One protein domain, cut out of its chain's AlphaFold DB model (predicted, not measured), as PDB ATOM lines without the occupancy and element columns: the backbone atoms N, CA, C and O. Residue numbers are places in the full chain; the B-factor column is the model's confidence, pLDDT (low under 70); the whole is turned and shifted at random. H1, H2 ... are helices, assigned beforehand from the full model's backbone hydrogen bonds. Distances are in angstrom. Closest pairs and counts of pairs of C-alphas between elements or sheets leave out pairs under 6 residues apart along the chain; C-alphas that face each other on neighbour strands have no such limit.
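Overview. This is residues 922 to 1083 of the 1150 residues of the protein "Reverse transcriptase domain-containing protein" of Comamonas sp. JNW (UniProt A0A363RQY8). H4 runs through the middle of a compact helical body; H3 packs along it with H1 side by side with H3, while H5 and H7 cross H4 steeply. H8 stands across the last residues of H4 and forms a hairpin with H9, which packs along H7; the short H2 and H6 lie at the margins. The printed part has 162 residues, with nine named helices, H1 to H9 in order, and no named strand: the class is all helix. It is compact and rounded, with a radius of gyration of the C-alphas of 14.9 A and spans of 41 by 34 by 27 A.

Arrangement. Start at H1, residues 922 to 927, which touches H3, residues 939 to 948, at Ala 924 and Ala 947, their closest C-alphas, 4.2 A apart. H2, residues 932 to 935, is close to H3 but not clearly touching, with the C-alphas of Leu 933 and Ile 940 6.1 A apart. Next comes the hub, H4, residues 955 to 972, touching four helices. H3 and H4 are a helical hairpin, at a shallow tilt of 16 degrees, closest at C-alphas 944 and 961, 5.9 A. With residues 962 to 969 alone, H4 touches H5, residues 978 to 993, closest at C-alphas 969 and 985, 6.3 A, at a steep tilt of 53 degrees. H6, residues 999 to 1005, touches no helix. H7, residues 1007 to 1019, touches H4 at a steep tilt of 62 degrees; the closest C-alphas, of Arg 963 and Gly 1015, are 3.7 A apart. H8, residues 1036 to 1049, touches H4 at C-alphas 970 and 1041, their closest, 5.6 A apart, with H4's residues 967 to 971 alone. H9, residues 1064 to 1082, touches H7 at a shallow tilt of 23 degrees, the same way, closest at C-alphas 1017 and 1074, 5.1 A. Every O i to N i+4 pair is within hydrogen-bond range in H1, H3, H5, H6, H7, H8 and H9; H4 has 12 of 14, and H2 is too short for such a pair.

Along the chain. Find C-alpha 922 at (253.981, 300.926, 343.596), where H1 begins. From C-alpha 955 at (255.693, 295.366, 356.567), H4 runs 26.3 A; H5 runs 22.2 A. H9, 26.6 A, ends at C-alpha 1082, (283.335, 284.557, 350.904).

Size, cuts and confidence. The farthest C-alphas, of Pro 997 and His 1083, are 41.6 A apart. The printed part has no cut; the links H7 to H8 and H8 to H9 are long. Look for pLDDT under 70 at residues 922 to 923 and 1026 to 1033.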
ATOM      1  N   GLN A 922     253.487 301.371 344.901       63.22
ATOM      2  CA  GLN A 922     253.981 300.926 343.596       63.22
ATOM      3  C   GLN A 922     255.229 301.714 343.204       63.22
ATOM      4  O   GLN A 922     256.243 301.099 342.862       63.22
ATOM      5  N   CYS A 923     255.183 303.041 343.338       66.88
ATOM      6  CA  CYS A 923     256.349 303.902 343.197       66.88
ATOM      7  C   CYS A 923     257.452 303.463 344.167       66.88
ATOM      8  O   CYS A 923     258.573 303.213 343.739       66.88
ATOM      9  N   ALA A 924     257.135 303.244 345.447       78.00
ATOM     10  CA  ALA A 924     258.097 302.774 346.444       78.00
ATOM     11  C   ALA A 924     258.806 301.474 346.013       78.00
ATOM     12  O   ALA A 924     260.031 301.388 346.069       78.00
ATOM     13  N   LEU A 925     258.070 300.469 345.523       75.50
ATOM     14  CA  LEU A 925     258.658 299.212 345.045       75.50
ATOM     15  C   LEU A 925     259.511 299.385 343.781       75.50
ATOM     16  O   LEU A 925     260.495 298.660 343.631       75.50
ATOM     17  N   GLN A 926     259.160 300.314 342.886       71.62
ATOM     18  CA  GLN A 926     259.990 300.657 341.726       71.62
ATOM     19  C   GLN A 926     261.302 301.311 342.162       71.62
ATOM     20  O   GLN A 926     262.366 300.869 341.726       71.62
ATOM     21  N   LEU A 927     261.242 302.284 343.080       80.06
ATOM     22  CA  LEU A 927     262.428 302.943 343.633       80.06
ATOM     23  C   LEU A 927     263.363 301.911 344.275       80.06
ATOM     24  O   LEU A 927     264.537 301.844 343.924       80.06
ATOM     25  N   LEU A 928     262.832 301.016 345.117       81.62
ATOM     26  CA  LEU A 928     263.601 299.967 345.807       81.62
ATOM     27  C   LEU A 928     264.219 298.903 344.874       81.62
ATOM     28  O   LEU A 928     265.040 298.088 345.311       81.62
ATOM     29  N   ARG A 929     263.816 298.860 343.601       74.81
ATOM     30  CA  ARG A 929     264.289 297.886 342.602       74.81
ATOM     31  C   ARG A 929     265.054 298.520 341.452       74.81
ATOM     32  O   ARG A 929     265.488 297.797 340.556       74.81
ATOM     33  N   HIS A 930     265.223 299.836 341.469       78.69
ATOM     34  CA  HIS A 930     265.861 300.547 340.381       78.69
ATOM     35  C   HIS A 930     267.319 300.064 340.198       78.69
ATOM     36  O   HIS A 930     268.104 300.145 341.150       78.69
ATOM     37  N   PRO A 931     267.733 299.598 338.998       72.19
ATOM     38  CA  PRO A 931     269.079 299.053 338.768       72.19
ATOM     39  C   PRO A 931     270.212 300.028 339.119       72.19
ATOM     40  O   PRO A 931     271.285 299.612 339.555       72.19
ATOM     41  N   GLY A 932     269.955 301.333 338.982       74.69
ATOM     42  CA  GLY A 932     270.885 302.407 339.345       74.69
ATOM     43  C   GLY A 932     271.337 302.397 340.811       74.69
ATOM     44  O   GLY A 932     272.459 302.808 341.079       74.69
ATOM     45  N   LEU A 933     270.551 301.838 341.741       82.06
ATOM     46  CA  LEU A 933     270.932 301.732 343.161       82.06
ATOM     47  C   LEU A 933     272.115 300.787 343.411       82.06
ATOM     48  O   LEU A 933     272.772 300.860 344.447       82.06
ATOM     49  N   ILE A 934     272.391 299.886 342.465       77.88
ATOM     50  CA  ILE A 934     273.582 299.035 342.511       77.88
ATOM     51  C   ILE A 934     274.817 299.866 342.156       77.88
ATOM     52  O   ILE A 934     275.871 299.673 342.751       77.88
ATOM     53  N   GLY A 935     274.683 300.752 341.163       75.94
ATOM     54  CA  GLY A 935     275.754 301.579 340.608       75.94
ATOM     55  C   GLY A 935     276.118 302.791 341.459       75.94
ATOM     56  O   GLY A 935     277.294 303.134 341.526       75.94
ATOM     57  N   ASP A 936     275.125 303.406 342.100       83.06
ATOM     58  CA  ASP A 936     275.285 304.602 342.924       83.06
ATOM     59  C   ASP A 936     274.633 304.412 344.308       83.06
ATOM     60  O   ASP A 936     273.446 304.702 344.503       83.06
ATOM     61  N   PRO A 937     275.402 303.899 345.285       83.00
ATOM     62  CA  PRO A 937     274.916 303.667 346.639       83.00
ATOM     63  C   PRO A 937     274.464 304.950 347.360       83.00
ATOM     64  O   PRO A 937     273.562 304.896 348.192       83.00
ATOM     65  N   LEU A 938     274.989 306.131 347.000       84.25
ATOM     66  CA  LEU A 938     274.633 307.396 347.662       84.25
ATOM     67  C   LEU A 938     273.140 307.737 347.529       84.25
ATOM     68  O   LEU A 938     272.579 308.415 348.390       84.25
ATOM     69  N   LEU A 939     272.471 307.219 346.494       88.00
ATOM     70  CA  LEU A 939     271.033 307.394 346.287       88.00
ATOM     71  C   LEU A 939     270.173 306.509 347.204       88.00
ATOM     72  O   LEU A 939     268.986 306.787 347.373       88.00
ATOM     73  N   ILE A 940     270.736 305.457 347.811       91.69
ATOM     74  CA  ILE A 940     269.978 304.448 348.567       91.69
ATOM     75  C   ILE A 940     269.215 305.070 349.732       91.69
ATOM     76  O   ILE A 940     268.025 304.805 349.881       91.69
ATOM     77  N   VAL A 941     269.875 305.893 350.550       93.06
ATOM     78  CA  VAL A 941     269.266 306.476 351.758       93.06
ATOM     79  C   VAL A 941     268.049 307.320 351.389       93.06
ATOM     80  O   VAL A 941     266.961 307.107 351.925       93.06
ATOM     81  N   THR A 942     268.201 308.211 350.409       90.75
ATOM     82  CA  THR A 942     267.121 309.072 349.912       90.75
ATOM     83  C   THR A 942     265.953 308.252 349.362       90.75
ATOM     84  O   THR A 942     264.799 308.521 349.692       90.75
ATOM     85  N   GLN A 943     266.241 307.213 348.575       89.62
ATOM     86  CA  GLN A 943     265.222 306.390 347.921       89.62
ATOM     87  C   GLN A 943     264.479 305.479 348.903       89.62
ATOM     88  O   GLN A 943     263.254 305.372 348.856       89.62
ATOM     89  N   VAL A 944     265.194 304.867 349.850       92.94
ATOM     90  CA  VAL A 944     264.587 304.060 350.915       92.94
ATOM     91  C   VAL A 944     263.731 304.935 351.831       92.94
ATOM     92  O   VAL A 944     262.627 304.531 352.189       92.94
ATOM     93  N   LYS A 945     264.182 306.150 352.165       93.06
ATOM     94  CA  LYS A 945     263.401 307.108 352.961       93.06
ATOM     95  C   LYS A 945     262.115 307.539 352.250       93.06
ATOM     96  O   LYS A 945     261.052 307.580 352.873       93.06
ATOM     97  N   ALA A 946     262.191 307.805 350.945       88.56
ATOM     98  CA  ALA A 946     261.021 308.095 350.119       88.56
ATOM     99  C   ALA A 946     260.041 306.908 350.092       88.56
ATOM    100  O   ALA A 946     258.848 307.089 350.322       88.56
ATOM    101  N   ALA A 947     260.551 305.686 349.903       88.94
ATOM    102  CA  ALA A 947     259.748 304.465 349.898       88.94
ATOM    103  C   ALA A 947     259.062 304.187 351.249       88.94
ATOM    104  O   ALA A 947     257.878 303.867 351.275       88.94
ATOM    105  N   ILE A 948     259.776 304.343 352.371       91.56
ATOM    106  CA  ILE A 948     259.240 304.174 353.738       91.56
ATOM    107  C   ILE A 948     258.131 305.182 354.053       91.56
ATOM    108  O   ILE A 948     257.225 304.880 354.828       91.56
ATOM    109  N   SER A 949     258.177 306.358 353.429       87.88
ATOM    110  CA  SER A 949     257.161 307.398 353.603       87.88
ATOM    111  C   SER A 949     255.858 307.107 352.848       87.88
ATOM    112  O   SER A 949     254.879 307.830 353.042       87.88
ATOM    113  N   ALA A 950     255.817 306.055 352.020       84.38
ATOM    114  CA  ALA A 950     254.609 305.663 351.310       84.38
ATOM    115  C   ALA A 950     253.534 305.147 352.292       84.38
ATOM    116  O   ALA A 950     253.770 304.183 353.029       84.38
ATOM    117  N   PRO A 951     252.325 305.740 352.306       77.00
ATOM    118  CA  PRO A 951     251.303 305.468 353.321       77.00
ATOM    119  C   PRO A 951     250.711 304.052 353.247       77.00
ATOM    120  O   PRO A 951     250.064 303.595 354.187       77.00
ATOM    121  N   ASP A 952     250.883 303.367 352.121       73.44
ATOM    122  CA  ASP A 952     250.387 302.024 351.844       73.44
ATOM    123  C   ASP A 952     251.502 300.969 351.752       73.44
ATOM    124  O   ASP A 952     251.216 299.817 351.407       73.44
ATOM    125  N   LEU A 953     252.748 301.320 352.106       82.94
ATOM    126  CA  LEU A 953     253.854 300.365 352.207       82.94
ATOM    127  C   LEU A 953     253.513 299.242 353.199       82.94
ATOM    128  O   LEU A 953     252.924 299.466 354.262       82.94
ATOM    129  N   ARG A 954     253.880 298.003 352.864       84.38
ATOM    130  CA  ARG A 954     253.603 296.847 353.721       84.38
ATOM    131  C   ARG A 954     254.807 296.494 354.583       84.38
ATOM    132  O   ARG A 954     255.940 296.653 354.135       84.38
ATOM    133  N   PRO A 955     254.588 295.868 355.754       87.19
ATOM    134  CA  PRO A 955     255.693 295.366 356.567       87.19
ATOM    135  C   PRO A 955     256.640 294.424 355.809       87.19
ATOM    136  O   PRO A 955     257.848 294.493 355.982       87.19
ATOM    137  N   ASN A 956     256.122 293.609 354.888       82.56
ATOM    138  CA  ASN A 956     256.935 292.671 354.100       82.56
ATOM    139  C   ASN A 956     257.852 293.360 353.074       82.56
ATOM    140  O   ASN A 956     258.799 292.743 352.580       82.56
ATOM    141  N   ASP A 957     257.581 294.625 352.745       85.94
ATOM    142  CA  ASP A 957     258.426 295.413 351.850       85.94
ATOM    143  C   ASP A 957     259.681 295.930 352.602       85.94
ATOM    144  O   ASP A 957     260.710 296.181 351.974       85.94
ATOM    145  N   LEU A 958     259.668 295.981 353.948       90.75
ATOM    146  CA  LEU A 958     260.803 296.438 354.770       90.75
ATOM    147  C   LEU A 958     262.059 295.567 354.625       90.75
ATOM    148  O   LEU A 958     263.171 296.080 354.739       90.75
ATOM    149  N   GLY A 959     261.914 294.277 354.304       89.19
ATOM    150  CA  GLY A 959     263.054 293.410 353.986       89.19
ATOM    151  C   GLY A 959     263.818 293.861 352.729       89.19
ATOM    152  O   GLY A 959     265.034 293.687 352.650       89.19
ATOM    153  N   LEU A 960     263.142 294.490 351.750       87.12
ATOM    154  CA  LEU A 960     263.810 295.098 350.588       87.12
ATOM    155  C   LEU A 960     264.570 296.364 350.980       87.12
ATOM    156  O   LEU A 960     265.702 296.540 350.527       87.12
ATOM    157  N   CYS A 961     263.972 297.202 351.830       92.75
ATOM    158  CA  CYS A 961     264.625 298.388 352.382       92.75
ATOM    159  C   CYS A 961     265.902 297.994 353.131       92.75
ATOM    160  O   CYS A 961     266.984 298.470 352.798       92.75
ATOM    161  N   ALA A 962     265.803 297.050 354.071       94.69
ATOM    162  CA  ALA A 962     266.940 296.575 354.852       94.69
ATOM    163  C   ALA A 962     268.060 295.996 353.973       94.69
ATOM    164  O   ALA A 962     269.229 296.286 354.208       94.69
ATOM    165  N   ARG A 963     267.727 295.236 352.919       93.44
ATOM    166  CA  ARG A 963     268.712 294.718 351.952       93.44
ATOM    167  C   ARG A 963     269.520 295.838 351.292       93.44
ATOM    168  O   ARG A 963     270.735 295.718 351.170       93.44
ATOM    169  N   LEU A 964     268.856 296.915 350.863       93.19
ATOM    170  CA  LEU A 964     269.531 298.065 350.257       93.19
ATOM    171  C   LEU A 964     270.387 298.824 351.272       93.19
ATOM    172  O   LEU A 964     271.494 299.227 350.942       93.19
ATOM    173  N   LEU A 965     269.926 298.969 352.512       96.12
ATOM    174  CA  LEU A 965     270.731 299.587 353.566       96.12
ATOM    175  C   LEU A 965     271.979 298.758 353.887       96.12
ATOM    176  O   LEU A 965     273.059 299.317 354.030       96.12
ATOM    177  N   TRP A 966     271.885 297.428 353.908       96.06
ATOM    178  CA  TRP A 966     273.069 296.571 354.021       96.06
ATOM    179  C   TRP A 966     274.011 296.693 352.826       96.06
ATOM    180  O   TRP A 966     275.230 296.639 352.998       96.06
ATOM    181  N   TRP A 967     273.467 296.899 351.625       94.31
ATOM    182  CA  TRP A 967     274.281 297.224 350.460       94.31
ATOM    183  C   TRP A 967     274.987 298.578 350.626       94.31
ATOM    184  O   TRP A 967     276.184 298.657 350.367       94.31
ATOM    185  N   GLN A 968     274.308 299.596 351.160       94.19
ATOM    186  CA  GLN A 968     274.918 300.884 351.497       94.19
ATOM    187  C   GLN A 968     276.051 300.734 352.524       94.19
ATOM    188  O   GLN A 968     277.123 301.309 352.342       94.19
ATOM    189  N   VAL A 969     275.859 299.918 353.566       95.25
ATOM    190  CA  VAL A 969     276.909 299.601 354.552       95.25
ATOM    191  C   VAL A 969     278.116 298.965 353.863       95.25
ATOM    192  O   VAL A 969     279.234 299.443 354.040       95.25
ATOM    193  N   ALA A 970     277.910 297.931 353.041       93.38
ATOM    194  CA  ALA A 970     278.995 297.280 352.302       93.38
ATOM    195  C   ALA A 970     279.704 298.243 351.336       93.38
ATOM    196  O   ALA A 970     280.910 298.138 351.118       93.38
ATOM    197  N   ALA A 971     278.956 299.169 350.740       90.19
ATOM    198  CA  ALA A 971     279.472 300.112 349.769       90.19
ATOM    199  C   ALA A 971     280.218 301.303 350.388       90.19
ATOM    200  O   ALA A 971     281.030 301.901 349.690       90.19
ATOM    201  N   THR A 972     279.968 301.647 351.651       88.25
ATOM    202  CA  THR A 972     280.550 302.839 352.291       88.25
ATOM    203  C   THR A 972     282.051 302.678 352.526       88.25
ATOM    204  O   THR A 972     282.841 303.495 352.061       88.25
ATOM    205  N   GLU A 973     282.454 301.610 353.213       87.38
ATOM    206  CA  GLU A 973     283.856 301.328 353.519       87.38
ATOM    207  C   GLU A 973     284.083 299.845 353.847       87.38
ATOM    208  O   GLU A 973     283.144 299.068 354.040       87.38
ATOM    209  N   LEU A 974     285.354 299.438 353.918       89.25
ATOM    210  CA  LEU A 974     285.741 298.108 354.387       89.25
ATOM    211  C   LEU A 974     285.834 298.111 355.917       89.25
ATOM    212  O   LEU A 974     286.850 298.482 356.500       89.25
ATOM    213  N   TRP A 975     284.763 297.673 356.571       90.75
ATOM    214  CA  TRP A 975     284.659 297.643 358.032       90.75
ATOM    215  C   TRP A 975     285.674 296.698 358.685       90.75
ATOM    216  O   TRP A 975     285.895 295.582 358.213       90.75
ATOM    217  N   SER A 976     286.245 297.111 359.818       85.81
ATOM    218  CA  SER A 976     287.242 296.323 360.560       85.81
ATOM    219  C   SER A 976     286.639 295.198 361.412       85.81
ATOM    220  O   SER A 976     287.313 294.211 361.699       85.81
ATOM    221  N   ASN A 977     285.380 295.335 361.836       89.12
ATOM    222  CA  ASN A 977     284.662 294.339 362.629       89.12
ATOM    223  C   ASN A 977     283.141 294.438 362.417       89.12
ATOM    224  O   ASN A 977     282.625 295.472 361.987       89.12
ATOM    225  N   GLY A 978     282.421 293.364 362.757       88.62
ATOM    226  CA  GLY A 978     280.965 293.294 362.605       88.62
ATOM    227  C   GLY A 978     280.179 294.334 363.408       88.62
ATOM    228  O   GLY A 978     279.154 294.817 362.939       88.62
ATOM    229  N   LYS A 979     280.668 294.732 364.591       91.31
ATOM    230  CA  LYS A 979     279.983 295.705 365.456       91.31
ATOM    231  C   LYS A 979     279.908 297.088 364.807       91.31
ATOM    232  O   LYS A 979     278.860 297.720 364.854       91.31
ATOM    233  N   ALA A 980     280.990 297.531 364.166       92.31
ATOM    234  CA  ALA A 980     281.007 298.792 363.426       92.31
ATOM    235  C   ALA A 980     280.033 298.767 362.231       92.31
ATOM    236  O   ALA A 980     279.285 299.722 362.026       92.31
ATOM    237  N   ALA A 981     279.965 297.645 361.504       94.31
ATOM    238  CA  ALA A 981     279.016 297.473 360.403       94.31
ATOM    239  C   ALA A 981     277.548 297.542 360.879       94.31
ATOM    240  O   ALA A 981     276.726 298.203 360.244       94.31
ATOM    241  N   TRP A 982     277.222 296.922 362.020       94.50
ATOM    242  CA  TRP A 982     275.896 297.034 362.644       94.50
ATOM    243  C   TRP A 982     275.571 298.455 363.099       94.50
ATOM    244  O   TRP A 982     274.475 298.931 362.825       94.50
ATOM    245  N   GLN A 983     276.514 299.158 363.733       94.19
ATOM    246  CA  GLN A 983     276.315 300.554 364.145       94.19
ATOM    247  C   GLN A 983     276.007 301.463 362.948       94.19
ATOM    248  O   GLN A 983     275.141 302.333 363.040       94.19
ATOM    249  N   CYS A 984     276.671 301.234 361.813       95.19
ATOM    250  CA  CYS A 984     276.357 301.932 360.571       95.19
ATOM    251  C   CYS A 984     274.947 301.593 360.071       95.19
ATOM    252  O   CYS A 984     274.165 302.505 359.800       95.19
ATOM    253  N   PHE A 985     274.587 300.305 360.013       96.31
ATOM    254  CA  PHE A 985     273.240 299.881 359.622       96.31
ATOM    255  C   PHE A 985     272.156 300.509 360.509       96.31
ATOM    256  O   PHE A 985     271.176 301.036 359.991       96.31
ATOM    257  N   GLU A 986     272.326 300.487 361.831       95.19
ATOM    258  CA  GLU A 986     271.382 301.078 362.785       95.19
ATOM    259  C   GLU A 986     271.242 302.591 362.596       95.19
ATOM    260  O   GLU A 986     270.130 303.116 362.677       95.19
ATOM    261  N   GLY A 987     272.349 303.290 362.323       96.06
ATOM    262  CA  GLY A 987     272.341 304.713 361.991       96.06
ATOM    263  C   GLY A 987     271.513 304.997 360.738       96.06
ATOM    264  O   GLY A 987     270.594 305.816 360.782       96.06
ATOM    265  N   LEU A 988     271.771 304.253 359.659       96.38
ATOM    266  CA  LEU A 988     271.030 304.370 358.401       96.38
ATOM    267  C   LEU A 988     269.549 304.005 358.573       96.38
ATOM    268  O   LEU A 988     268.677 304.701 358.058       96.38
ATOM    269  N   TRP A 989     269.244 302.943 359.325       95.75
ATOM    270  CA  TRP A 989     267.874 302.516 359.616       95.75
ATOM    271  C   TRP A 989     267.094 303.610 360.349       95.75
ATOM    272  O   TRP A 989     265.987 303.959 359.934       95.75
ATOM    273  N   LYS A 990     267.684 304.202 361.397       95.31
ATOM    274  CA  LYS A 990     267.087 305.323 362.138       95.31
ATOM    275  C   LYS A 990     266.893 306.552 361.256       95.31
ATOM    276  O   LYS A 990     265.863 307.210 361.363       95.31
ATOM    277  N   GLU A 991     267.840 306.841 360.366       95.62
ATOM    278  CA  GLU A 991     267.753 307.974 359.443       95.62
ATOM    279  C   GLU A 991     266.586 307.840 358.452       95.62
ATOM    280  O   GLU A 991     265.823 308.795 358.262       95.62
ATOM    281  N   VAL A 992     266.415 306.665 357.834       94.94
ATOM    282  CA  VAL A 992     265.335 306.443 356.854       94.94
ATOM    283  C   VAL A 992     263.965 306.266 357.508       94.94
ATOM    284  O   VAL A 992     262.952 306.597 356.898       94.94
ATOM    285  N   CYS A 993     263.928 305.779 358.750       94.12
ATOM    286  CA  CYS A 993     262.703 305.623 359.533       94.12
ATOM    287  C   CYS A 993     262.313 306.896 360.307       94.12
ATOM    288  O   CYS A 993     261.241 306.942 360.914       94.12
ATOM    289  N   ALA A 994     263.155 307.932 360.307       92.31
ATOM    290  CA  ALA A 994     262.924 309.149 361.076       92.31
ATOM    291  C   ALA A 994     261.566 309.794 360.739       92.31
ATOM    292  O   ALA A 994     261.249 310.044 359.576       92.31
ATOM    293  N   GLY A 995     260.774 310.088 361.775       86.50
ATOM    294  CA  GLY A 995     259.453 310.716 361.647       86.50
ATOM    295  C   GLY A 995     258.292 309.751 361.383       86.50
ATOM    296  O   GLY A 995     257.149 310.197 361.311       86.50
ATOM    297  N   GLN A 996     258.546 308.444 361.273       92.00
ATOM    298  CA  GLN A 996     257.491 307.451 361.076       92.00
ATOM    299  C   GLN A 996     256.845 307.032 362.409       92.00
ATOM    300  O   GLN A 996     257.552 306.641 363.341       92.00
ATOM    301  N   PRO A 997     255.503 307.033 362.519       89.69
ATOM    302  CA  PRO A 997     254.812 306.844 363.798       89.69
ATOM    303  C   PRO A 997     254.908 305.415 364.351       89.69
ATOM    304  O   PRO A 997     254.701 305.209 365.539       89.69
ATOM    305  N   TRP A 998     255.193 304.418 363.510       92.50
ATOM    306  CA  TRP A 998     255.193 302.994 363.876       92.50
ATOM    307  C   TRP A 998     256.542 302.477 364.403       92.50
ATOM    308  O   TRP A 998     256.600 301.364 364.921       92.50
ATOM    309  N   VAL A 999     257.620 303.255 364.271       93.31
ATOM    310  CA  VAL A 999     259.006 302.787 364.463       93.31
ATOM    311  C   VAL A 999     259.271 302.348 365.891       93.31
ATOM    312  O   VAL A 999     259.710 301.223 366.098       93.31
ATOM    313  N   GLU A1000     258.936 303.187 366.870       93.00
ATOM    314  CA  GLU A1000     259.161 302.878 368.285       93.00
ATOM    315  C   GLU A1000     258.423 301.593 368.699       93.00
ATOM    316  O   GLU A1000     258.992 300.714 369.343       93.00
ATOM    317  N   ALA A1001     257.174 301.426 368.251       92.44
ATOM    318  CA  ALA A1001     256.382 300.231 368.534       92.44
ATOM    319  C   ALA A1001     256.967 298.964 367.877       92.44
ATOM    320  O   ALA A1001     256.889 297.873 368.446       92.44
ATOM    321  N   PHE A1002     257.566 299.093 366.689       93.62
ATOM    322  CA  PHE A1002     258.259 297.997 366.008       93.62
ATOM    323  C   PHE A1002     259.588 297.647 366.690       93.62
ATOM    324  O   PHE A1002     259.913 296.465 366.804       93.62
ATOM    325  N   GLU A1003     260.339 298.645 367.163       92.25
ATOM    326  CA  GLU A1003     261.586 298.457 367.914       92.25
ATOM    327  C   GLU A1003     261.339 297.763 369.257       92.25
ATOM    328  O   GLU A1003     262.028 296.796 369.575       92.25
ATOM    329  N   GLN A1004     260.302 298.165 370.004       91.50
ATOM    330  CA  GLN A1004     259.913 297.519 371.268       91.50
ATOM    331  C   GLN A1004     259.608 296.021 371.106       91.50
ATOM    332  O   GLN A1004     259.841 295.234 372.021       91.50
ATOM    333  N   ARG A1005     259.109 295.616 369.932       90.19
ATOM    334  CA  ARG A1005     258.823 294.214 369.587       90.19
ATOM    335  C   ARG A1005     259.999 293.491 368.930       90.19
ATOM    336  O   ARG A1005     259.965 292.276 368.773       90.19
ATOM    337  N   GLY A1006     261.059 294.208 368.562       90.19
ATOM    338  CA  GLY A1006     262.230 293.646 367.896       90.19
ATOM    339  C   GLY A1006     262.059 293.384 366.395       90.19
ATOM    340  O   GLY A1006     262.841 292.625 365.820       90.19
ATOM    341  N   TYR A1007     261.075 293.994 365.723       92.19
ATOM    342  CA  TYR A1007     260.910 293.832 364.269       92.19
ATOM    343  C   TYR A1007     262.031 294.494 363.456       92.19
ATOM    344  O   TYR A1007     262.334 294.047 362.353       92.19
ATOM    345  N   ASN A1008     262.694 295.516 363.999       92.25
ATOM    346  CA  ASN A1008     263.905 296.097 363.416       92.25
ATOM    347  C   ASN A1008     265.001 295.032 363.209       92.25
ATOM    348  O   ASN A1008     265.583 294.956 362.130       92.25
ATOM    349  N   TRP A1009     265.219 294.154 364.194       93.19
ATOM    350  CA  TRP A1009     266.166 293.039 364.085       93.19
ATOM    351  C   TRP A1009     265.727 292.009 363.048       93.19
ATOM    352  O   TRP A1009     266.544 291.555 362.249       93.19
ATOM    353  N   LEU A1010     264.433 291.669 363.032       92.56
ATOM    354  CA  LEU A1010     263.864 290.741 362.055       92.56
ATOM    355  C   LEU A1010     264.161 291.194 360.620       92.56
ATOM    356  O   LEU A1010     264.721 290.425 359.836       92.56
ATOM    357  N   TYR A1011     263.827 292.445 360.292       93.50
ATOM    358  CA  TYR A1011     264.037 292.980 358.948       93.50
ATOM    359  C   TYR A1011     265.511 293.227 358.634       93.50
ATOM    360  O   TYR A1011     265.917 293.017 357.495       93.50
ATOM    361  N   ALA A1012     266.335 293.598 359.620       94.56
ATOM    362  CA  ALA A1012     267.777 293.721 359.433       94.56
ATOM    363  C   ALA A1012     268.407 292.388 359.005       94.56
ATOM    364  O   ALA A1012     269.118 292.336 358.001       94.56
ATOM    365  N   VAL A1013     268.103 291.302 359.719       93.56
ATOM    366  CA  VAL A1013     268.622 289.967 359.392       93.56
ATOM    367  C   VAL A1013     268.034 289.454 358.070       93.56
ATOM    368  O   VAL A1013     268.753 288.853 357.277       93.56
ATOM    369  N   GLU A1014     266.760 289.735 357.779       91.56
ATOM    370  CA  GLU A1014     266.149 289.427 356.476       91.56
ATOM    371  C   GLU A1014     266.817 290.178 355.312       91.56
ATOM    372  O   GLU A1014     267.033 289.614 354.240       91.56
ATOM    373  N   GLY A1015     267.178 291.445 355.514       91.69
ATOM    374  CA  GLY A1015     267.904 292.240 354.529       91.69
ATOM    375  C   GLY A1015     269.281 291.654 354.210       91.69
ATOM    376  O   GLY A1015     269.638 291.551 353.034       91.69
ATOM    377  N   LEU A1016     270.021 291.219 355.239       92.50
ATOM    378  CA  LEU A1016     271.285 290.492 355.063       92.50
ATOM    379  C   LEU A1016     271.076 289.187 354.302       92.50
ATOM    380  O   LEU A1016     271.809 288.933 353.352       92.50
ATOM    381  N   ASP A1017     270.076 288.388 354.682       89.44
ATOM    382  CA  ASP A1017     269.749 287.120 354.019       89.44
ATOM    383  C   ASP A1017     269.604 287.302 352.504       89.44
ATOM    384  O   ASP A1017     270.268 286.625 351.717       89.44
ATOM    385  N   ARG A1018     268.817 288.306 352.095       87.44
ATOM    386  CA  ARG A1018     268.592 288.635 350.683       87.44
ATOM    387  C   ARG A1018     269.836 289.193 349.982       87.44
ATOM    388  O   ARG A1018     269.993 288.990 348.784       87.44
ATOM    389  N   LEU A1019     270.710 289.923 350.680       89.94
ATOM    390  CA  LEU A1019     271.957 290.450 350.099       89.94
ATOM    391  C   LEU A1019     273.012 289.345 349.905       89.94
ATOM    392  O   LEU A1019     273.820 289.405 348.974       89.94
ATOM    393  N   MET A1020     273.003 288.334 350.776       89.56
ATOM    394  CA  MET A1020     273.926 287.198 350.733       89.56
ATOM    395  C   MET A1020     273.540 286.135 349.694       89.56
ATOM    396  O   MET A1020     274.307 285.195 349.483       89.56
ATOM    397  N   ASP A1021     272.395 286.270 349.017       81.81
ATOM    398  CA  ASP A1021     272.031 285.375 347.918       81.81
ATOM    399  C   ASP A1021     273.093 285.402 346.798       81.81
ATOM    400  O   ASP A1021     273.740 286.431 346.578       81.81
ATOM    401  N   PRO A1022     273.296 284.301 346.045       72.00
ATOM    402  CA  PRO A1022     274.315 284.249 344.992       72.00
ATOM    403  C   PRO A1022     274.152 285.361 343.951       72.00
ATOM    404  O   PRO A1022     275.135 285.985 343.556       72.00
ATOM    405  N   ASN A1023     272.898 285.652 343.586       70.75
ATOM    406  CA  ASN A1023     272.516 286.688 342.631       70.75
ATOM    407  C   ASN A1023     271.431 287.598 343.236       70.75
ATOM    408  O   ASN A1023     270.254 287.456 342.895       70.75
ATOM    409  N   PRO A1024     271.796 288.552 344.108       72.88
ATOM    410  CA  PRO A1024     270.831 289.393 344.822       72.88
ATOM    411  C   PRO A1024     270.214 290.491 343.930       72.88
ATOM    412  O   PRO A1024     269.383 291.279 344.383       72.88
ATOM    413  N   TRP A1025     270.630 290.550 342.658       73.19
ATOM    414  CA  TRP A1025     270.324 291.601 341.685       73.19
ATOM    415  C   TRP A1025     269.496 291.103 340.481       73.19
ATOM    416  O   TRP A1025     269.558 291.692 339.405       73.19
ATOM    417  N   GLN A1026     268.758 289.997 340.611       59.47
ATOM    418  CA  GLN A1026     267.919 289.476 339.522       59.47
ATOM    419  C   GLN A1026     266.591 290.237 339.401       59.47
ATOM    420  O   GLN A1026     265.893 290.448 340.392       59.47
ATOM    421  N   ALA A1027     266.213 290.587 338.167       49.69
ATOM    422  CA  ALA A1027     264.907 291.158 337.835       49.69
ATOM    423  C   ALA A1027     264.340 290.468 336.584       49.69
ATOM    424  O   ALA A1027     265.014 290.373 335.563       49.69
ATOM    425  N   ASN A1028     263.101 289.965 336.654       44.53
ATOM    426  CA  ASN A1028     262.393 289.316 335.535       44.53
ATOM    427  C   ASN A1028     263.169 288.171 334.842       44.53
ATOM    428  O   ASN A1028     263.047 287.976 333.634       44.53
ATOM    429  N   GLY A1029     263.986 287.416 335.585       44.41
ATOM    430  CA  GLY A1029     264.809 286.335 335.026       44.41
ATOM    431  C   GLY A1029     266.051 286.804 334.255       44.41
ATOM    432  O   GLY A1029     266.799 285.969 333.753       44.41
ATOM    433  N   LEU A1030     266.309 288.115 334.194       43.19
ATOM    434  CA  LEU A1030     267.531 288.695 333.644       43.19
ATOM    435  C   LEU A1030     268.515 288.983 334.785       43.19
ATOM    436  O   LEU A1030     268.176 289.609 335.794       43.19
ATOM    437  N   GLN A1031     269.746 288.492 334.639       55.78
ATOM    438  CA  GLN A1031     270.826 288.752 335.589       55.78
ATOM    439  C   GLN A1031     271.456 290.113 335.283       55.78
ATOM    440  O   GLN A1031     272.005 290.315 334.199       55.78
ATOM    441  N   LEU A1032     271.411 291.041 336.240       63.25
ATOM    442  CA  LEU A1032     272.237 292.246 336.181       63.25
ATOM    443  C   LEU A1032     273.694 291.853 336.461       63.25
ATOM    444  O   LEU A1032     273.979 291.160 337.440       63.25
ATOM    445  N   LYS A1033     274.621 292.274 335.594       61.75
ATOM    446  CA  LYS A1033     276.049 291.970 335.744       61.75
ATOM    447  C   LYS A1033     276.621 292.773 336.917       61.75
ATOM    448  O   LYS A1033     276.812 293.983 336.811       61.75
ATOM    449  N   GLU A1034     276.875 292.097 338.037       72.12
ATOM    450  CA  GLU A1034     277.552 292.678 339.202       72.12
ATOM    451  C   GLU A1034     278.990 293.069 338.810       72.12
ATOM    452  O   GLU A1034     279.706 292.280 338.192       72.12
ATOM    453  N   ARG A1035     279.411 294.301 339.130       77.00
ATOM    454  CA  ARG A1035     280.800 294.748 338.926       77.00
ATOM    455  C   ARG A1035     281.721 294.050 339.931       77.00
ATOM    456  O   ARG A1035     281.337 293.866 341.086       77.00
ATOM    457  N   ASP A1036     282.954 293.741 339.532       77.50
ATOM    458  CA  ASP A1036     283.919 293.028 340.388       77.50
ATOM    459  C   ASP A1036     284.218 293.770 341.704       77.50
ATOM    460  O   ASP A1036     284.354 293.152 342.762       77.50
ATOM    461  N   GLU A1037     284.239 295.104 341.667       79.88
ATOM    462  CA  GLU A1037     284.382 295.945 342.860       79.88
ATOM    463  C   GLU A1037     283.218 295.745 343.844       79.88
ATOM    464  O   GLU A1037     283.428 295.566 345.044       79.88
ATOM    465  N   HIS A1038     281.983 295.709 343.335       84.25
ATOM    466  CA  HIS A1038     280.784 295.551 344.157       84.25
ATOM    467  C   HIS A1038     280.740 294.165 344.798       84.25
ATOM    468  O   HIS A1038     280.462 294.023 345.992       84.25
ATOM    469  N   ARG A1039     281.109 293.146 344.015       85.88
ATOM    470  CA  ARG A1039     281.254 291.775 344.494       85.88
ATOM    471  C   ARG A1039     282.305 291.676 345.600       85.88
ATOM    472  O   ARG A1039     282.053 291.027 346.611       85.88
ATOM    473  N   SER A1040     283.444 292.352 345.450       87.50
ATOM    474  CA  SER A1040     284.520 292.358 346.452       87.50
ATOM    475  C   SER A1040     284.070 292.969 347.785       87.50
ATOM    476  O   SER A1040     284.313 292.390 348.843       87.50
ATOM    477  N   ARG A1041     283.328 294.085 347.750       90.38
ATOM    478  CA  ARG A1041     282.744 294.712 348.954       90.38
ATOM    479  C   ARG A1041     281.724 293.803 349.646       90.38
ATOM    480  O   ARG A1041     281.720 293.679 350.870       90.38
ATOM    481  N   ARG A1042     280.893 293.107 348.865       91.31
ATOM    482  CA  ARG A1042     279.923 292.130 349.382       91.31
ATOM    483  C   ARG A1042     280.607 290.919 350.024       91.31
ATOM    484  O   ARG A1042     280.186 290.487 351.093       91.31
ATOM    485  N   ILE A1043     281.684 290.414 349.416       90.88
ATOM    486  CA  ILE A1043     282.529 289.343 349.970       90.88
ATOM    487  C   ILE A1043     283.154 289.767 351.306       90.88
ATOM    488  O   ILE A1043     283.159 288.973 352.247       90.88
ATOM    489  N   HIS A1044     283.626 291.013 351.422       92.25
ATOM    490  CA  HIS A1044     284.160 291.543 352.681       92.25
ATOM    491  C   HIS A1044     283.109 291.542 353.797       92.25
ATOM    492  O   HIS A1044     283.345 290.975 354.864       92.25
ATOM    493  N   LEU A1045     281.915 292.092 353.534       93.94
ATOM    494  CA  LEU A1045     280.806 292.050 354.494       93.94
ATOM    495  C   LEU A1045     280.430 290.602 354.854       93.94
ATOM    496  O   LEU A1045     280.227 290.295 356.025       93.94
ATOM    497  N   ALA A1046     280.402 289.694 353.875       92.31
ATOM    498  CA  ALA A1046     280.147 288.275 354.111       92.31
ATOM    499  C   ALA A1046     281.201 287.624 355.030       92.31
ATOM    500  O   ALA A1046     280.859 286.779 355.858       92.31
ATOM    501  N   GLY A1047     282.468 288.040 354.940       90.75
ATOM    502  CA  GLY A1047     283.520 287.635 355.876       90.75
ATOM    503  C   GLY A1047     283.233 288.067 357.318       90.75
ATOM    504  O   GLY A1047     283.403 287.272 358.242       90.75
ATOM    505  N   LEU A1048     282.724 289.288 357.520       91.50
ATOM    506  CA  LEU A1048     282.319 289.782 358.844       91.50
ATOM    507  C   LEU A1048     281.110 289.022 359.396       91.50
ATOM    508  O   LEU A1048     281.104 288.660 360.568       91.50
ATOM    509  N   VAL A1049     280.120 288.730 358.550       91.12
ATOM    510  CA  VAL A1049     278.919 287.955 358.910       91.12
ATOM    511  C   VAL A1049     279.269 286.546 359.414       91.12
ATOM    512  O   VAL A1049     278.544 285.982 360.231       91.12
ATOM    513  N   CYS A1050     280.395 285.977 358.971       86.88
ATOM    514  CA  CYS A1050     280.879 284.673 359.434       86.88
ATOM    515  C   CYS A1050     281.519 284.709 360.838       86.88
ATOM    516  O   CYS A1050     281.809 283.649 361.397       86.88
ATOM    517  N   GLN A1051     281.765 285.892 361.415       85.50
ATOM    518  CA  GLN A1051     282.389 286.025 362.732       85.50
ATOM    519  C   GLN A1051     281.394 285.670 363.857       85.50
ATOM    520  O   GLN A1051     280.255 286.139 363.830       85.50
ATOM    521  N   PRO A1052     281.806 284.928 364.908       78.38
ATOM    522  CA  PRO A1052     280.916 284.540 366.012       78.38
ATOM    523  C   PRO A1052     280.284 285.718 366.764       78.38
ATOM    524  O   PRO A1052     279.201 285.598 367.326       78.38
ATOM    525  N   THR A1053     280.956 286.868 366.768       84.06
ATOM    526  CA  THR A1053     280.498 288.096 367.425       84.06
ATOM    527  C   THR A1053     279.489 288.890 366.597       84.06
ATOM    528  O   THR A1053     278.896 289.821 367.129       84.06
ATOM    529  N   PHE A1054     279.257 288.553 365.321       89.88
ATOM    530  CA  PHE A1054     278.437 289.377 364.427       89.88
ATOM    531  C   PHE A1054     276.959 289.429 364.837       89.88
ATOM    532  O   PHE A1054     276.337 290.478 364.730       89.88
ATOM    533  N   PHE A1055     276.391 288.322 365.323       90.69
ATOM    534  CA  PHE A1055     274.975 288.237 365.713       90.69
ATOM    535  C   PHE A1055     274.754 288.205 367.236       90.69
ATOM    536  O   PHE A1055     273.628 287.997 367.679       90.69
ATOM    537  N   VAL A1056     275.800 288.398 368.051       85.25
ATOM    538  CA  VAL A1056     275.737 288.199 369.516       85.25
ATOM    539  C   VAL A1056     274.746 289.140 370.217       85.25
ATOM    540  O   VAL A1056     274.097 288.749 371.193       85.25
ATOM    541  N   ASP A1057     274.594 290.350 369.677       85.06
ATOM    542  CA  ASP A1057     273.723 291.402 370.203       85.06
ATOM    543  C   ASP A1057     272.291 291.333 369.625       85.06
ATOM    544  O   ASP A1057     271.396 292.035 370.094       85.06
ATOM    545  N   VAL A1058     272.032 290.451 368.647       88.88
ATOM    546  CA  VAL A1058     270.717 290.312 368.001       88.88
ATOM    547  C   VAL A1058     269.767 289.523 368.904       88.88
ATOM    548  O   VAL A1058     269.729 288.291 368.891       88.88
ATOM    549  N   ARG A1059     268.984 290.250 369.707       85.94
ATOM    550  CA  ARG A1059     268.020 289.692 370.670       85.94
ATOM    551  C   ARG A1059     266.656 290.380 370.551       85.94
ATOM    552  O   ARG A1059     266.351 291.262 371.352       85.94
ATOM    553  N   PRO A1060     265.839 290.032 369.543       90.06
ATOM    554  CA  PRO A1060     264.513 290.619 369.411       90.06
ATOM    555  C   PRO A1060     263.572 290.126 370.522       90.06
ATOM    556  O   PRO A1060     263.707 289.002 371.007       90.06
ATOM    557  N   ALA A1061     262.617 290.975 370.918       88.19
ATOM    558  CA  ALA A1061     261.621 290.638 371.935       88.19
ATOM    559  C   ALA A1061     260.594 289.608 371.425       88.19
ATOM    560  O   ALA A1061     260.182 288.721 372.169       88.19
ATOM    561  N   GLU A1062     260.214 289.696 370.149       88.81
ATOM    562  CA  GLU A1062     259.406 288.708 369.427       88.81
ATOM    563  C   GLU A1062     260.243 288.017 368.344       88.81
ATOM    564  O   GLU A1062     261.227 288.568 367.857       88.81
ATOM    565  N   ASN A1063     259.838 286.823 367.902       90.69
ATOM    566  CA  ASN A1063     260.531 286.071 366.843       90.69
ATOM    567  C   ASN A1063     261.988 285.681 367.166       90.69
ATOM    568  O   ASN A1063     262.768 285.465 366.238       90.69
ATOM    569  N   LEU A1064     262.373 285.583 368.444       88.50
ATOM    570  CA  LEU A1064     263.742 285.257 368.862       88.50
ATOM    571  C   LEU A1064     264.282 283.993 368.183       88.50
ATOM    572  O   LEU A1064     265.341 284.048 367.558       88.50
ATOM    573  N   GLU A1065     263.536 282.889 368.253       84.88
ATOM    574  CA  GLU A1065     263.947 281.604 367.671       84.88
ATOM    575  C   GLU A1065     264.112 281.717 366.148       84.88
ATOM    576  O   GLU A1065     265.130 281.320 365.575       84.88
ATOM    577  N   HIS A1066     263.140 282.354 365.491       88.38
ATOM    578  CA  HIS A1066     263.160 282.570 364.050       88.38
ATOM    579  C   HIS A1066     264.361 283.418 363.603       88.38
ATOM    580  O   HIS A1066     265.066 283.056 362.659       88.38
ATOM    581  N   VAL A1067     264.624 284.542 364.276       89.12
ATOM    582  CA  VAL A1067     265.723 285.453 363.925       89.12
ATOM    583  C   VAL A1067     267.077 284.788 364.151       89.12
ATOM    584  O   VAL A1067     267.955 284.906 363.296       89.12
ATOM    585  N   GLN A1068     267.245 284.031 365.238       85.25
ATOM    586  CA  GLN A1068     268.466 283.260 365.484       85.25
ATOM    587  C   GLN A1068     268.688 282.192 364.408       85.25
ATOM    588  O   GLN A1068     269.791 282.074 363.868       85.25
ATOM    589  N   ARG A1069     267.641 281.444 364.044       82.88
ATOM    590  CA  ARG A1069     267.704 280.453 362.963       82.88
ATOM    591  C   ARG A1069     268.059 281.103 361.630       82.88
ATOM    592  O   ARG A1069     268.964 280.634 360.937       82.88
ATOM    593  N   ARG A1070     267.394 282.205 361.283       88.06
ATOM    594  CA  ARG A1070     267.681 282.964 360.066       88.06
ATOM    595  C   ARG A1070     269.126 283.453 360.057       88.06
ATOM    596  O   ARG A1070     269.815 283.205 359.078       88.06
ATOM    597  N   ALA A1071     269.623 284.036 361.147       88.94
ATOM    598  CA  ALA A1071     271.016 284.469 361.270       88.94
ATOM    599  C   ALA A1071     272.017 283.325 361.007       88.94
ATOM    600  O   ALA A1071     273.003 283.523 360.295       88.94
ATOM    601  N   ARG A1072     271.736 282.102 361.489       82.19
ATOM    602  CA  ARG A1072     272.550 280.912 361.168       82.19
ATOM    603  C   ARG A1072     272.565 280.627 359.663       82.19
ATOM    604  O   ARG A1072     273.636 280.386 359.103       82.19
ATOM    605  N   LEU A1073     271.405 280.656 359.003       85.44
ATOM    606  CA  LEU A1073     271.302 280.445 357.552       85.44
ATOM    607  C   LEU A1073     272.021 281.547 356.760       85.44
ATOM    608  O   LEU A1073     272.734 281.238 355.804       85.44
ATOM    609  N   VAL A1074     271.926 282.805 357.201       88.81
ATOM    610  CA  VAL A1074     272.675 283.927 356.617       88.81
ATOM    611  C   VAL A1074     274.182 283.703 356.739       88.81
ATOM    612  O   VAL A1074     274.889 283.847 355.747       88.81
ATOM    613  N   ALA A1075     274.687 283.290 357.906       85.81
ATOM    614  CA  ALA A1075     276.112 282.998 358.095       85.81
ATOM    615  C   ALA A1075     276.611 281.877 357.166       85.81
ATOM    616  O   ALA A1075     277.702 281.961 356.601       85.81
ATOM    617  N   ARG A1076     275.790 280.845 356.938       82.31
ATOM    618  CA  ARG A1076     276.089 279.757 355.989       82.31
ATOM    619  C   ARG A1076     276.106 280.238 354.535       82.31
ATOM    620  O   ARG A1076     277.019 279.882 353.788       82.31
ATOM    621  N   LYS A1077     275.153 281.090 354.135       85.50
ATOM    622  CA  LYS A1077     275.162 281.747 352.816       85.50
ATOM    623  C   LYS A1077     276.396 282.637 352.639       85.50
ATOM    624  O   LYS A1077     277.097 282.511 351.637       85.50
ATOM    625  N   ALA A1078     276.704 283.464 353.636       87.81
ATOM    626  CA  ALA A1078     277.862 284.350 353.641       87.81
ATOM    627  C   ALA A1078     279.179 283.573 353.500       87.81
ATOM    628  O   ALA A1078     280.024 283.951 352.691       87.81
ATOM    629  N   ARG A1079     279.319 282.431 354.188       83.88
ATOM    630  CA  ARG A1079     280.466 281.527 354.027       83.88
ATOM    631  C   ARG A1079     280.648 281.067 352.585       83.88
ATOM    632  O   ARG A1079     281.768 281.057 352.087       83.88
ATOM    633  N   ARG A1080     279.568 280.648 351.917       83.25
ATOM    634  CA  ARG A1080     279.649 280.212 350.511       83.25
ATOM    635  C   ARG A1080     280.099 281.338 349.594       83.25
ATOM    636  O   ARG A1080     280.830 281.078 348.647       83.25
ATOM    637  N   LEU A1081     279.660 282.562 349.878       84.75
ATOM    638  CA  LEU A1081     280.022 283.733 349.093       84.75
ATOM    639  C   LEU A1081     281.485 284.151 349.300       84.75
ATOM    640  O   LEU A1081     282.145 284.521 348.334       84.75
ATOM    641  N   SER A1082     281.985 284.100 350.540       84.12
ATOM    642  CA  SER A1082     283.335 284.557 350.904       84.12
ATOM    643  C   SER A1082     284.413 283.472 350.872       84.12
ATOM    644  O   SER A1082     285.594 283.794 350.937       84.12
ATOM    645  N   HIS A1083     284.021 282.197 350.803       78.44
ATOM    646  CA  HIS A1083     284.890 281.035 351.020       78.44
ATOM    647  C   HIS A1083     285.603 281.016 352.393       78.44
ATOM    648  O   HIS A1083     286.579 280.288 352.563       78.44
TER     649      HIS A1083